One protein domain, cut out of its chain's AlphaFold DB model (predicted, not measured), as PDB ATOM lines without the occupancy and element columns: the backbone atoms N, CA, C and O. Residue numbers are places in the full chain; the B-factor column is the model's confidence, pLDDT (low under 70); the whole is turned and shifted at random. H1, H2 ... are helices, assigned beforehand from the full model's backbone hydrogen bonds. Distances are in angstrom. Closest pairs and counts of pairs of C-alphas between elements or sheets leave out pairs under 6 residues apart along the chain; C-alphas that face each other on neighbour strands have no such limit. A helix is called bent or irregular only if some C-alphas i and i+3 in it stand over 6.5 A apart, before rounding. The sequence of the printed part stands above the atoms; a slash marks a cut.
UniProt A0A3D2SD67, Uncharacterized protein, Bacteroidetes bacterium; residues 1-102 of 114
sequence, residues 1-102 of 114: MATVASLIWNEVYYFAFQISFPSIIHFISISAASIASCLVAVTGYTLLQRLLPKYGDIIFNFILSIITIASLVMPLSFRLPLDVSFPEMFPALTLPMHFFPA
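What this domain is: This is residues 1 to 102 of the 114 residues of an uncharacterized protein of Bacteroidetes bacterium (UniProt A0A3D2SD67). This is a long, rod-shaped bundle of four helices, H1, H2, H3 and H5, running up and down, with H5 in the middle and the short H4 packed on H5. H2, the longest, runs along the rod; H1 and H5 pack on it in one half, and H3 folds back from its last residues in the other half, after a tight turn at residues 52 to 55. The printed part has 102 residues, with five named helices in the order H1, H2, H3, H4, H5 and no named strand, and the class is all helix. It is only just loose, close to compact, with a radius of gyration of the C-alphas of 15.6 A, and spans 51 by 24 by 20 A.

Where its parts are: Find C-alpha 2 at (-19.042, 15.800, -6.006), where H1 begins; it covers residues 2 to 17, 22.2 A long. H2 follows at residues 27 to 51 and is 36.2 A long. H3 holds residues 56 to 71, 21.6 A, starting from C-alpha 56 at (0.907, 21.659, 2.546). H4 is short, residues 73 to 77. H5 takes residues 89 to 102, 22.7 A, and ends at C-alpha 102 at (-10.823, 14.689, -5.115). H5 is only just irregular: C-alphas 98 and 101 are 6.7 A apart.

How they stand to each other: Begin at H5, the hub, which touches the four other helices. It touches H1 at a shallow tilt of 23 degrees, opposite ways; their closest C-alphas, of Ala 2 and Phe 100, are 5.0 A apart. With residues 98 to 102 alone it touches residues 64 to 71 of H3, at a shallow tilt of 12 degrees, opposite ways; the closest C-alphas are those of Thr 68 and Phe 99, 6.2 A. Look at Cys 38 and Pro 101, 5.6 A between C-alphas, for its closest approach to H2, at a tilt of 36 degrees, only just steep, the same way. H4 touches H5, closest at the C-alphas of Pro 75 and Pro 91, 5.6 A. H1 and H2 form a helical hairpin, closest at the C-alphas of Thr 3 and Ser 34, 5.2 A. H2 and H3 form another, closest at the C-alphas of Gln 49 and Gly 56, 4.8 A. H1 and H3 are apart. In H1, H2, H3 and H4 every O i to N i+4 pair is within hydrogen-bond range; in H5 4 of 10 are, beside 7 of 11 O i to N i+3 pairs.

The domain as a whole: The C-alphas farthest apart, of Lys 54 and Asp 83, are 52.3 A from each other. The printed part has no cut, and the link from H4 to H5, 11 residues, is long. The mean pLDDT of the printed part is 93.3, and no printed residue is under 70.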
ATOM      1  N   MET A   1     -20.575  19.937  -5.511       87.75
ATOM      2  CA  MET A   1     -20.014  19.465  -6.796       87.75
ATOM      3  C   MET A   1     -19.949  17.942  -6.857       87.75
ATOM      4  O   MET A   1     -20.665  17.394  -7.677       87.75
ATOM      5  N   ALA A   2     -19.185  17.265  -5.985       94.62
ATOM      6  CA  ALA A   2     -19.042  15.800  -6.006       94.62
ATOM      7  C   ALA A   2     -20.385  15.045  -6.037       94.62
ATOM      8  O   ALA A   2     -20.597  14.239  -6.929       94.62
ATOM      9  N   THR A   3     -21.337  15.404  -5.166       96.19
ATOM     10  CA  THR A   3     -22.692  14.821  -5.168       96.19
ATOM     11  C   THR A   3     -23.387  14.938  -6.521       96.19
ATOM     12  O   THR A   3     -23.956  13.972  -7.009       96.19
ATOM     13  N   VAL A   4     -23.327  16.117  -7.144       96.38
ATOM     14  CA  VAL A   4     -23.973  16.373  -8.438       96.38
ATOM     15  C   VAL A   4     -23.315  15.532  -9.531       96.38
ATOM     16  O   VAL A   4     -24.020  14.903 -10.308       96.38
ATOM     17  N   ALA A   5     -21.980  15.463  -9.550       96.56
ATOM     18  CA  ALA A   5     -21.247  14.621 -10.492       96.56
ATOM     19  C   ALA A   5     -21.604  13.133 -10.327       96.56
ATOM     20  O   ALA A   5     -21.890  12.467 -11.317       96.56
ATOM     21  N   SER A   6     -21.678  12.634  -9.088       97.00
ATOM     22  CA  SER A   6     -22.094  11.259  -8.792       97.00
ATOM     23  C   SER A   6     -23.527  10.968  -9.241       97.00
ATOM     24  O   SER A   6     -23.780   9.911  -9.807       97.00
ATOM     25  N   LEU A   7     -24.464  11.895  -9.024       96.94
ATOM     26  CA  LEU A   7     -25.854  11.730  -9.464       96.94
ATOM     27  C   LEU A   7     -25.963  11.716 -10.991       96.94
ATOM     28  O   LEU A   7     -26.593  10.821 -11.538       96.94
ATOM     29  N   ILE A   8     -25.296  12.647 -11.681       96.88
ATOM     30  CA  ILE A   8     -25.257  12.663 -13.150       96.88
ATOM     31  C   ILE A   8     -24.647  11.364 -13.678       96.88
ATOM     32  O   ILE A   8     -25.187  10.767 -14.603       96.88
ATOM     33  N   TRP A   9     -23.548  10.899 -13.082       96.75
ATOM     34  CA  TRP A   9     -22.916   9.645 -13.480       96.75
ATOM     35  C   TRP A   9     -23.848   8.442 -13.299       96.75
ATOM     36  O   TRP A   9     -23.919   7.597 -14.186       96.75
ATOM     37  N   ASN A  10     -24.609   8.394 -12.201       96.69
ATOM     38  CA  ASN A  10     -25.606   7.351 -11.974       96.69
ATOM     39  C   ASN A  10     -26.678   7.322 -13.076       96.69
ATOM     40  O   ASN A  10     -26.998   6.251 -13.587       96.69
ATOM     41  N   GLU A  11     -27.181   8.489 -13.487       96.00
ATOM     42  CA  GLU A  11     -28.161   8.600 -14.578       96.00
ATOM     43  C   GLU A  11     -27.567   8.213 -15.938       96.00
ATOM     44  O   GLU A  11     -28.183   7.470 -16.699       96.00
ATOM     45  N   VAL A  12     -26.345   8.666 -16.241       96.25
ATOM     46  CA  VAL A  12     -25.635   8.305 -17.481       96.25
ATOM     47  C   VAL A  12     -25.417   6.795 -17.560       96.25
ATOM     48  O   VAL A  12     -25.623   6.189 -18.612       96.25
ATOM     49  N   TYR A  13     -25.034   6.177 -16.445       95.50
ATOM     50  CA  TYR A  13     -24.807   4.742 -16.370       95.50
ATOM     51  C   TYR A  13     -26.102   3.947 -16.554       95.50
ATOM     52  O   TYR A  13     -26.136   2.988 -17.328       95.50
ATOM     53  N   TYR A  14     -27.183   4.379 -15.900       94.88
ATOM     54  CA  TYR A  14     -28.500   3.776 -16.078       94.88
ATOM     55  C   TYR A  14     -28.986   3.908 -17.525       94.88
ATOM     56  O   TYR A  14     -29.449   2.932 -18.108       94.88
ATOM     57  N   PHE A  15     -28.814   5.077 -18.144       96.12
ATOM     58  CA  PHE A  15     -29.168   5.289 -19.544       96.12
ATOM     59  C   PHE A  15     -28.415   4.333 -20.483       96.12
ATOM     60  O   PHE A  15     -29.032   3.729 -21.361       96.12
ATOM     61  N   ALA A  16     -27.108   4.154 -20.275       95.50
ATOM     62  CA  ALA A  16     -26.261   3.327 -21.131       95.50
ATOM     63  C   ALA A  16     -26.500   1.815 -20.970       95.50
ATOM     64  O   ALA A  16     -26.482   1.088 -21.961       95.50
ATOM     65  N   PHE A  17     -26.712   1.340 -19.739       93.38
ATOM     66  CA  PHE A  17     -26.714  -0.097 -19.434       93.38
ATOM     67  C   PHE A  17     -28.061  -0.638 -18.955       93.38
ATOM     68  O   PHE A  17     -28.206  -1.851 -18.849       93.38
ATOM     69  N   GLN A  18     -29.039   0.228 -18.668       92.06
ATOM     70  CA  GLN A  18     -30.354  -0.137 -18.118       92.06
ATOM     71  C   GLN A  18     -30.256  -0.961 -16.816       92.06
ATOM     72  O   GLN A  18     -31.133  -1.760 -16.499       92.06
ATOM     73  N   ILE A  19     -29.177  -0.762 -16.049       89.38
ATOM     74  CA  ILE A  19     -28.884  -1.449 -14.783       89.38
ATOM     75  C   ILE A  19     -28.808  -0.414 -13.660       89.38
ATOM     76  O   ILE A  19     -28.212   0.652 -13.824       89.38
ATOM     77  N   SER A  20     -29.390  -0.738 -12.503       90.06
ATOM     78  CA  SER A  20     -29.328   0.089 -11.294       90.06
ATOM     79  C   SER A  20     -29.152  -0.762 -10.034       90.06
ATOM     80  O   SER A  20     -29.497  -1.941 -10.010       90.06
ATOM     81  N   PHE A  21     -28.623  -0.150  -8.970       91.56
ATOM     82  CA  PHE A  21     -28.381  -0.804  -7.677       91.56
ATOM     83  C   PHE A  21     -29.093  -0.052  -6.537       91.56
ATOM     84  O   PHE A  21     -28.426   0.422  -5.619       91.56
ATOM     85  N   PRO A  22     -30.433   0.092  -6.562       90.19
ATOM     86  CA  PRO A  22     -31.167   1.019  -5.689       90.19
ATOM     87  C   PRO A  22     -30.985   0.732  -4.191       90.19
ATOM     88  O   PRO A  22     -30.938   1.657  -3.377       90.19
ATOM     89  N   SER A  23     -30.808  -0.539  -3.819       88.81
ATOM     90  CA  SER A  23     -30.577  -0.957  -2.431       88.81
ATOM     91  C   SER A  23     -29.281  -0.395  -1.833       88.81
ATOM     92  O   SER A  23     -29.162  -0.303  -0.615       88.81
ATOM     93  N   ILE A  24     -28.310  -0.007  -2.670       90.56
ATOM     94  CA  ILE A  24     -26.965   0.428  -2.250       90.56
ATOM     95  C   ILE A  24     -26.678   1.857  -2.735       90.56
ATOM     96  O   ILE A  24     -26.230   2.715  -1.970       90.56
ATOM     97  N   ILE A  25     -26.965   2.115  -4.010       93.31
ATOM     98  CA  ILE A  25     -26.722   3.362  -4.728       93.31
ATOM     99  C   ILE A  25     -28.063   4.061  -4.950       93.31
ATOM    100  O   ILE A  25     -28.791   3.803  -5.905       93.31
ATOM    101  N   HIS A  26     -28.385   4.956  -4.026       94.19
ATOM    102  CA  HIS A  26     -29.554   5.827  -4.076       94.19
ATOM    103  C   HIS A  26     -29.157   7.239  -3.641       94.19
ATOM    104  O   HIS A  26     -28.073   7.459  -3.097       94.19
ATOM    105  N   PHE A  27     -30.052   8.206  -3.857       94.44
ATOM    106  CA  PHE A  27     -29.780   9.630  -3.642       94.44
ATOM    107  C   PHE A  27     -29.145   9.945  -2.278       94.44
ATOM    108  O   PHE A  27     -28.155  10.678  -2.213       94.44
ATOM    109  N   ILE A  28     -29.685   9.373  -1.195       95.50
ATOM    110  CA  ILE A  28     -29.191   9.600   0.171       95.50
ATOM    111  C   ILE A  28     -27.771   9.045   0.334       95.50
ATOM    112  O   ILE A  28     -26.892   9.784   0.766       95.50
ATOM    113  N   SER A  29     -27.531   7.790  -0.060       95.19
ATOM    114  CA  SER A  29     -26.213   7.142  -0.004       95.19
ATOM    115  C   SER A  29     -25.151   7.927  -0.786       95.19
ATOM    116  O   SER A  29     -24.118   8.306  -0.225       95.19
ATOM    117  N   ILE A  30     -25.445   8.295  -2.041       96.06
ATOM    118  CA  ILE A  30     -24.544   9.092  -2.892       96.06
ATOM    119  C   ILE A  30     -24.227  10.442  -2.241       96.06
ATOM    120  O   ILE A  30     -23.066  10.863  -2.180       96.06
ATOM    121  N   SER A  31     -25.262  11.135  -1.761       96.31
ATOM    122  CA  SER A  31     -25.121  12.463  -1.169       96.31
ATOM    123  C   SER A  31     -24.323  12.418   0.124       96.31
ATOM    124  O   SER A  31     -23.392  13.206   0.283       96.31
ATOM    125  N   ALA A  32     -24.634  11.476   1.012       95.94
ATOM    126  CA  ALA A  32     -23.946  11.305   2.284       95.94
ATOM    127  C   ALA A  32     -22.462  10.982   2.076       95.94
ATOM    128  O   ALA A  32     -21.611  11.662   2.648       95.94
ATOM    129  N   ALA A  33     -22.139  10.021   1.204       95.25
ATOM    130  CA  ALA A  33     -20.756   9.650   0.907       95.25
ATOM    131  C   ALA A  33     -19.963  10.815   0.289       95.25
ATOM    132  O   ALA A  33     -18.830  11.098   0.692       95.25
ATOM    133  N   SER A  34     -20.572  11.541  -0.653       95.56
ATOM    134  CA  SER A  34     -19.937  12.686  -1.320       95.56
ATOM    135  C   SER A  34     -19.703  13.861  -0.366       95.56
ATOM    136  O   SER A  34     -18.656  14.501  -0.411       95.56
ATOM    137  N   ILE A  35     -20.660  14.156   0.517       95.44
ATOM    138  CA  ILE A  35     -20.522  15.229   1.508       95.44
ATOM    139  C   ILE A  35     -19.480  14.843   2.559       95.44
ATOM    140  O   ILE A  35     -18.584  15.637   2.840       95.44
ATOM    141  N   ALA A  36     -19.556  13.625   3.100       95.81
ATOM    142  CA  ALA A  36     -18.629  13.149   4.123       95.81
ATOM    143  C   ALA A  36     -17.178  13.149   3.623       95.81
ATOM    144  O   ALA A  36     -16.295  13.670   4.303       95.81
ATOM    145  N   SER A  37     -16.929  12.636   2.415       94.44
ATOM    146  CA  SER A  37     -15.587  12.624   1.816       94.44
ATOM    147  C   SER A  37     -15.037  14.033   1.588       94.44
ATOM    148  O   SER A  37     -13.899  14.311   1.968       94.44
ATOM    149  N   CYS A  38     -15.846  14.954   1.053       93.69
ATOM    150  CA  CYS A  38     -15.447  16.352   0.906       93.69
ATOM    151  C   CYS A  38     -15.141  17.013   2.258       93.69
ATOM    152  O   CYS A  38     -14.145  17.723   2.366       93.69
ATOM    153  N   LEU A  39     -15.953  16.775   3.294       94.81
ATOM    154  CA  LEU A  39     -15.715  17.330   4.631       94.81
ATOM    155  C   LEU A  39     -14.395  16.828   5.223       94.81
ATOM    156  O   LEU A  39     -13.601  17.642   5.688       94.81
ATOM    157  N   VAL A  40     -14.135  15.518   5.159       94.75
ATOM    158  CA  VAL A  40     -12.875  14.915   5.629       94.75
ATOM    159  C   VAL A  40     -11.674  15.473   4.867       94.75
ATOM    160  O   VAL A  40     -10.634  15.764   5.452       94.75
ATOM    161  N   ALA A  41     -11.805  15.655   3.558       93.69
ATOM    162  CA  ALA A  41     -10.719  16.185   2.753       93.69
ATOM    163  C   ALA A  41     -10.463  17.679   3.041       93.69
ATOM    164  O   ALA A  41      -9.309  18.084   3.157       93.69
ATOM    165  N   VAL A  42     -11.502  18.493   3.257       92.44
ATOM    166  CA  VAL A  42     -11.349  19.904   3.662       92.44
ATOM    167  C   VAL A  42     -10.724  20.023   5.056       92.44
ATOM    168  O   VAL A  42      -9.816  20.838   5.257       92.44
ATOM    169  N   THR A  43     -11.153  19.214   6.028       93.56
ATOM    170  CA  THR A  43     -10.536  19.213   7.365       93.56
ATOM    171  C   THR A  43      -9.078  18.757   7.299       93.56
ATOM    172  O   THR A  43      -8.213  19.418   7.872       93.56
ATOM    173  N   GLY A  44      -8.774  17.713   6.523       92.94
ATOM    174  CA  GLY A  44      -7.406  17.262   6.270       92.94
ATOM    175  C   GLY A  44      -6.531  18.345   5.635       92.94
ATOM    176  O   GLY A  44      -5.422  18.592   6.104       92.94
ATOM    177  N   TYR A  45      -7.052  19.054   4.630       91.88
ATOM    178  CA  TYR A  45      -6.353  20.161   3.978       91.88
ATOM    179  C   TYR A  45      -6.028  21.289   4.959       91.88
ATOM    180  O   TYR A  45      -4.878  21.712   5.073       91.88
ATOM    181  N   THR A  46      -7.031  21.763   5.702       91.19
ATOM    182  CA  THR A  46      -6.850  22.867   6.659       91.19
ATOM    183  C   THR A  46      -5.877  22.517   7.782       91.19
ATOM    184  O   THR A  46      -5.072  23.364   8.173       91.19
ATOM    185  N   LEU A  47      -5.902  21.277   8.276       93.44
ATOM    186  CA  LEU A  47      -4.947  20.799   9.269       93.44
ATOM    187  C   LEU A  47      -3.526  20.766   8.697       93.44
ATOM    188  O   LEU A  47      -2.599  21.279   9.323       93.44
ATOM    189  N   LEU A  48      -3.354  20.214   7.496       92.56
ATOM    190  CA  LEU A  48      -2.036  20.079   6.886       92.56
ATOM    191  C   LEU A  48      -1.422  21.436   6.534       92.56
ATOM    192  O   LEU A  48      -0.223  21.626   6.721       92.56
ATOM    193  N   GLN A  49      -2.241  22.403   6.117       91.00
ATOM    194  CA  GLN A  49      -1.787  23.774   5.881       91.00
ATOM    195  C   GLN A  49      -1.324  24.483   7.158       91.00
ATOM    196  O   GLN A  49      -0.399  25.291   7.111       91.00
ATOM    197  N   ARG A  50      -1.917  24.164   8.317       91.44
ATOM    198  CA  ARG A  50      -1.444  24.680   9.611       91.44
ATOM    199  C   ARG A  50      -0.123  24.043  10.042       91.44
ATOM    200  O   ARG A  50       0.702  24.726  10.636       91.44
ATOM    201  N   LEU A  51       0.069  22.754   9.759       93.50
ATOM    202  CA  LEU A  51       1.265  22.012  10.169       93.50
ATOM    203  C   LEU A  51       2.465  22.249   9.240       93.50
ATOM    204  O   LEU A  51       3.598  22.318   9.708       93.50
ATOM    205  N   LEU A  52       2.233  22.360   7.930       93.31
ATOM    206  CA  LEU A  52       3.274  22.416   6.900       93.31
ATOM    207  C   LEU A  52       2.969  23.506   5.854       93.31
ATOM    208  O   LEU A  52       2.815  23.191   4.676       93.31
ATOM    209  N   PRO A  53       2.940  24.800   6.218       85.88
ATOM    210  CA  PRO A  53       2.468  25.873   5.333       85.88
ATOM    211  C   PRO A  53       3.272  26.029   4.030       85.88
ATOM    212  O   PRO A  53       2.756  26.537   3.039       85.88
ATOM    213  N   LYS A  54       4.537  25.584   4.001       89.56
ATOM    214  CA  LYS A  54       5.395  25.661   2.806       89.56
ATOM    215  C   LYS A  54       5.109  24.563   1.772       89.56
ATOM    216  O   LYS A  54       5.301  24.788   0.583       89.56
ATOM    217  N   TYR A  55       4.689  23.378   2.220       91.56
ATOM    218  CA  TYR A  55       4.532  22.188   1.368       91.56
ATOM    219  C   TYR A  55       3.124  21.576   1.439       91.56
ATOM    220  O   TYR A  55       2.870  20.548   0.810       91.56
ATOM    221  N   GLY A  56       2.213  22.200   2.188       88.69
ATOM    222  CA  GLY A  56       0.907  21.659   2.546       88.69
ATOM    223  C   GLY A  56       0.070  21.268   1.339       88.69
ATOM    224  O   GLY A  56      -0.538  20.209   1.356       88.69
ATOM    225  N   ASP A  57       0.108  22.042   0.253       89.50
ATOM    226  CA  ASP A  57      -0.657  21.722  -0.958       89.50
ATOM    227  C   ASP A  57      -0.180  20.465  -1.667       89.50
ATOM    228  O   ASP A  57      -0.983  19.604  -2.008       89.50
ATOM    229  N   ILE A  58       1.130  20.360  -1.903       91.56
ATOM    230  CA  ILE A  58       1.703  19.226  -2.629       91.56
ATOM    231  C   ILE A  58       1.500  17.956  -1.809       91.56
ATOM    232  O   ILE A  58       1.056  16.942  -2.346       91.56
ATOM    233  N   ILE A  59       1.767  18.024  -0.503       93.94
ATOM    234  CA  ILE A  59       1.594  16.880   0.394       93.94
ATOM    235  C   ILE A  59       0.109  16.512   0.495       93.94
ATOM    236  O   ILE A  59      -0.221  15.332   0.410       93.94
ATOM    237  N   PHE A  60      -0.797  17.490   0.605       94.06
ATOM    238  CA  PHE A  60      -2.235  17.225   0.642       94.06
ATOM    239  C   PHE A  60      -2.714  16.559  -0.644       94.06
ATOM    240  O   PHE A  60      -3.368  15.524  -0.578       94.06
ATOM    241  N   ASN A  61      -2.364  17.108  -1.807       93.56
ATOM    242  CA  ASN A  61      -2.791  16.568  -3.097       93.56
ATOM    243  C   ASN A  61      -2.248  15.151  -3.315       93.56
ATOM    244  O   ASN A  61      -2.958  14.294  -3.844       93.56
ATOM    245  N   PHE A  62      -1.022  14.887  -2.860       94.81
ATOM    246  CA  PHE A  62      -0.421  13.559  -2.896       94.81
ATOM    247  C   PHE A  62      -1.170  12.570  -1.992       94.81
ATOM    248  O   PHE A  62      -1.581  11.505  -2.451       94.81
ATOM    249  N   ILE A  63      -1.423  12.942  -0.732       95.62
ATOM    250  CA  ILE A  63      -2.183  12.119   0.218       95.62
ATOM    251  C   ILE A  63      -3.608  11.882  -0.288       95.62
ATOM    252  O   ILE A  63      -4.074  10.746  -0.272       95.62
ATOM    253  N   LEU A  64      -4.293  12.922  -0.767       95.38
ATOM    254  CA  LEU A  64      -5.657  12.820  -1.278       95.38
ATOM    255  C   LEU A  64      -5.719  11.873  -2.478       95.38
ATOM    256  O   LEU A  64      -6.590  11.013  -2.513       95.38
ATOM    257  N   SER A  65      -4.759  11.962  -3.400       95.12
ATOM    258  CA  SER A  65      -4.654  11.038  -4.536       95.12
ATOM    259  C   SER A  65      -4.490   9.584  -4.083       95.12
ATOM    260  O   SER A  65      -5.189   8.702  -4.580       95.12
ATOM    261  N   ILE A  66      -3.621   9.329  -3.098       96.56
ATOM    262  CA  ILE A  66      -3.429   7.987  -2.527       96.56
ATOM    263  C   ILE A  66      -4.708   7.491  -1.853       96.56
ATOM    264  O   ILE A  66      -5.118   6.359  -2.094       96.56
ATOM    265  N   ILE A  67      -5.358   8.324  -1.036       96.19
ATOM    266  CA  ILE A  67      -6.600   7.965  -0.342       96.19
ATOM    267  C   ILE A  67      -7.713   7.675  -1.351       96.19
ATOM    268  O   ILE A  67      -8.446   6.706  -1.176       96.19
ATOM    269  N   THR A  68      -7.826   8.459  -2.424       96.12
ATOM    270  CA  THR A  68      -8.797   8.211  -3.493       96.12
ATOM    271  C   THR A  68      -8.567   6.852  -4.142       96.12
ATOM    272  O   THR A  68      -9.515   6.076  -4.244       96.12
ATOM    273  N   ILE A  69      -7.324   6.507  -4.491       96.06
ATOM    274  CA  ILE A  69      -6.995   5.184  -5.045       96.06
ATOM    275  C   ILE A  69      -7.265   4.076  -4.017       96.06
ATOM    276  O   ILE A  69      -7.873   3.061  -4.346       96.06
ATOM    277  N   ALA A  70      -6.873   4.269  -2.758       96.56
ATOM    278  CA  ALA A  70      -7.120   3.303  -1.691       96.56
ATOM    279  C   ALA A  70      -8.622   3.082  -1.454       96.56
ATOM    280  O   ALA A  70      -9.053   1.963  -1.180       96.56
ATOM    281  N   SER A  71      -9.441   4.123  -1.618       95.81
ATOM    282  CA  SER A  71     -10.889   4.033  -1.443       95.81
ATOM    283  C   SER A  71     -11.564   3.113  -2.466       95.81
ATOM    284  O   SER A  71     -12.636   2.592  -2.175       95.81
ATOM    285  N   LEU A  72     -10.919   2.842  -3.609       95.38
ATOM    286  CA  LEU A  72     -11.404   1.908  -4.632       95.38
ATOM    287  C   LEU A  72     -11.458   0.459  -4.133       95.38
ATOM    288  O   LEU A  72     -12.217  -0.348  -4.663       95.38
ATOM    289  N   VAL A  73     -10.703   0.126  -3.082       95.19
ATOM    290  CA  VAL A  73     -10.786  -1.190  -2.435       95.19
ATOM    291  C   VAL A  73     -12.190  -1.438  -1.881       95.19
ATOM    292  O   VAL A  73     -12.660  -2.573  -1.896       95.19
ATOM    293  N   MET A  74     -12.891  -0.391  -1.433       92.00
ATOM    294  CA  MET A  74     -14.229  -0.515  -0.853       92.00
ATOM    295  C   MET A  74     -15.253  -1.093  -1.847       92.00
ATOM    296  O   MET A  74     -15.807  -2.146  -1.539       92.00
ATOM    297  N   PRO A  75     -15.485  -0.513  -3.041       93.06
ATOM    298  CA  PRO A  75     -16.404  -1.103  -4.012       93.06
ATOM    299  C   PRO A  75     -15.924  -2.449  -4.572       93.06
ATOM    300  O   PRO A  75     -16.752  -3.307  -4.858       93.06
ATOM    301  N   LEU A  76     -14.608  -2.673  -4.684       92.44
ATOM    302  CA  LEU A  76     -14.055  -3.953  -5.154       92.44
ATOM    303  C   LEU A  76     -14.241  -5.104  -4.154       92.44
ATOM    304  O   LEU A  76     -14.300  -6.263  -4.555       92.44
ATOM    305  N   SER A  77     -14.316  -4.798  -2.858       91.38
ATOM    306  CA  SER A  77     -14.502  -5.785  -1.785       91.38
ATOM    307  C   SER A  77     -15.944  -5.876  -1.279       91.38
ATOM    308  O   SER A  77     -16.239  -6.686  -0.394       91.38
ATOM    309  N   PHE A  78     -16.854  -5.065  -1.827       90.69
ATOM    310  CA  PHE A  78     -18.243  -5.017  -1.395       90.69
ATOM    311  C   PHE A  78     -18.980  -6.311  -1.762       90.69
ATOM    312  O   PHE A  78     -18.965  -6.758  -2.909       90.69
ATOM    313  N   ARG A  79     -19.654  -6.921  -0.781       88.62
ATOM    314  CA  ARG A  79     -20.456  -8.130  -0.999       88.62
ATOM    315  C   ARG A  79     -21.862  -7.735  -1.422       88.62
ATOM    316  O   ARG A  79     -22.629  -7.222  -0.611       88.62
ATOM    317  N   LEU A  80     -22.179  -7.974  -2.689       88.38
ATOM    318  CA  LEU A  80     -23.508  -7.717  -3.230       88.38
ATOM    319  C   LEU A  80     -24.522  -8.771  -2.757       88.38
ATOM    320  O   LEU A  80     -24.142  -9.920  -2.506       88.38
ATOM    321  N   PRO A  81     -25.808  -8.397  -2.649       86.69
ATOM    322  CA  PRO A  81     -26.896  -9.353  -2.485       86.69
ATOM    323  C   PRO A  81     -26.905 -10.407  -3.608       86.69
ATOM    324  O   PRO A  81     -26.559 -10.109  -4.752       86.69
ATOM    325  N   LEU A  82     -27.285 -11.645  -3.277       84.25
ATOM    326  CA  LEU A  82     -27.238 -12.794  -4.200       84.25
ATOM    327  C   LEU A  82     -28.246 -12.696  -5.360       84.25
ATOM    328  O   LEU A  82     -28.134 -13.431  -6.335       84.25
ATOM    329  N   ASP A  83     -29.228 -11.809  -5.243       85.00
ATOM    330  CA  ASP A  83     -30.292 -11.533  -6.209       85.00
ATOM    331  C   ASP A  83     -29.912 -10.474  -7.260       85.00
ATOM    332  O   ASP A  83     -30.688 -10.206  -8.177       85.00
ATOM    333  N   VAL A  84     -28.717  -9.883  -7.168       85.62
ATOM    334  CA  VAL A  84     -28.253  -8.862  -8.113       85.62
ATOM    335  C   VAL A  84     -27.804  -9.494  -9.432       85.62
ATOM    336  O   VAL A  84     -26.830 -10.245  -9.490       85.62
ATOM    337  N   SER A  85     -28.473  -9.122 -10.522       84.88
ATOM    338  CA  SER A  85     -28.040  -9.426 -11.888       84.88
ATOM    339  C   SER A  85     -26.835  -8.569 -12.293       84.88
ATOM    340  O   SER A  85     -26.857  -7.358 -12.076       84.88
ATOM    341  N   PHE A  86     -25.833  -9.173 -12.942       89.06
ATOM    342  CA  PHE A  86     -24.617  -8.500 -13.441       89.06
ATOM    343  C   PHE A  86     -23.817  -7.761 -12.343       89.06
ATOM    344  O   PHE A  86     -23.620  -6.543 -12.419       89.06
ATOM    345  N   PRO A  87     -23.357  -8.466 -11.291       90.19
ATOM    346  CA  PRO A  87     -22.637  -7.865 -10.161       90.19
ATOM    347  C   PRO A  87     -21.354  -7.116 -10.560       90.19
ATOM    348  O   PRO A  87     -20.955  -6.161  -9.896       90.19
ATOM    349  N   GLU A  88     -20.719  -7.497 -11.665       90.56
ATOM    350  CA  GLU A  88     -19.546  -6.836 -12.241       90.56
ATOM    351  C   GLU A  88     -19.808  -5.382 -12.671       90.56
ATOM    352  O   GLU A  88     -18.880  -4.571 -12.717       90.56
ATOM    353  N   MET A  89     -21.072  -5.020 -12.915       93.75
ATOM    354  CA  MET A  89     -21.469  -3.658 -13.275       93.75
ATOM    355  C   MET A  89     -21.478  -2.713 -12.067       93.75
ATOM    356  O   MET A  89     -21.529  -1.497 -12.246       93.75
ATOM    357  N   PHE A  90     -21.400  -3.233 -10.840       94.44
ATOM    358  CA  PHE A  90     -21.367  -2.400  -9.642       94.44
ATOM    359  C   PHE A  90     -20.029  -1.658  -9.495       94.44
ATOM    360  O   PHE A  90     -20.060  -0.426  -9.468       94.44
ATOM    361  N   PRO A  91     -18.848  -2.318  -9.502       94.31
ATOM    362  CA  PRO A  91     -17.572  -1.605  -9.499       94.31
ATOM    363  C   PRO A  91     -17.434  -0.621 -10.664       94.31
ATOM    364  O   PRO A  91     -16.952   0.491 -10.459       94.31
ATOM    365  N   ALA A  92     -17.904  -0.984 -11.861       93.06
ATOM    366  CA  ALA A  92     -17.868  -0.105 -13.030       93.06
ATOM    367  C   ALA A  92     -18.667   1.199 -12.824       93.06
ATOM    368  O   ALA A  92     -18.220   2.265 -13.252       93.06
ATOM    369  N   LEU A  93     -19.791   1.146 -12.099       94.94
ATOM    370  CA  LEU A  93     -20.551   2.326 -11.682       94.94
ATOM    371  C   LEU A  93     -19.843   3.103 -10.564       94.94
ATOM    372  O   LEU A  93     -19.710   4.325 -10.639       94.94
ATOM    373  N   THR A  94     -19.416   2.414  -9.506       95.12
ATOM    374  CA  THR A  94     -18.996   3.067  -8.259       95.12
ATOM    375  C   THR A  94     -17.562   3.580  -8.288       95.12
ATOM    376  O   THR A  94     -17.289   4.610  -7.680       95.12
ATOM    377  N   LEU A  95     -16.638   2.924  -9.000       96.12
ATOM    378  CA  LEU A  95     -15.227   3.330  -9.027       96.12
ATOM    379  C   LEU A  95     -15.048   4.784  -9.508       96.12
ATOM    380  O   LEU A  95     -14.385   5.540  -8.799       96.12
ATOM    381  N   PRO A  96     -15.678   5.239 -10.615       95.12
ATOM    382  CA  PRO A  96     -15.641   6.648 -11.014       95.12
ATOM    383  C   PRO A  96     -16.138   7.613  -9.928       95.12
ATOM    384  O   PRO A  96     -15.540   8.672  -9.727       95.12
ATOM    385  N   MET A  97     -17.181   7.239  -9.178       96.62
ATOM    386  CA  MET A  97     -17.765   8.101  -8.141       96.62
ATOM    387  C   MET A  97     -16.778   8.445  -7.020       96.62
ATOM    388  O   MET A  97     -16.835   9.543  -6.466       96.62
ATOM    389  N   HIS A  98     -15.836   7.550  -6.711       96.06
ATOM    390  CA  HIS A  98     -14.817   7.768  -5.682       96.06
ATOM    391  C   HIS A  98     -13.788   8.849  -6.054       96.06
ATOM    392  O   HIS A  98     -13.168   9.440  -5.168       96.06
ATOM    393  N   PHE A  99     -13.622   9.154  -7.344       96.38
ATOM    394  CA  PHE A  99     -12.715  10.212  -7.797       96.38
ATOM    395  C   PHE A  99     -13.338  11.608  -7.700       96.38
ATOM    396  O   PHE A  99     -12.614  12.597  -7.557       96.38
ATOM    397  N   PHE A 100     -14.669  11.719  -7.734       96.19
ATOM    398  CA  PHE A 100     -15.351  13.014  -7.796       96.19
ATOM    399  C   PHE A 100     -15.093  13.947  -6.601       96.19
ATOM    400  O   PHE A 100     -14.981  15.152  -6.840       96.19
ATOM    401  N   PRO A 101     -14.947  13.478  -5.345       94.56
ATOM    402  CA  PRO A 101     -14.543  14.340  -4.232       94.56
ATOM    403  C   PRO A 101     -13.161  14.974  -4.431       94.56
ATOM    404  O   PRO A 101     -13.003  16.181  -4.246       94.56
ATOM    405  N   ALA A 102     -12.172  14.186  -4.866       94.44
ATOM    406  CA  ALA A 102     -10.823  14.689  -5.115       94.44
ATOM    407  C   ALA A 102     -10.791  15.646  -6.308       94.44
ATOM    408  O   ALA A 102     -10.232  16.735  -6.205       94.44
TER     409      ALA A 102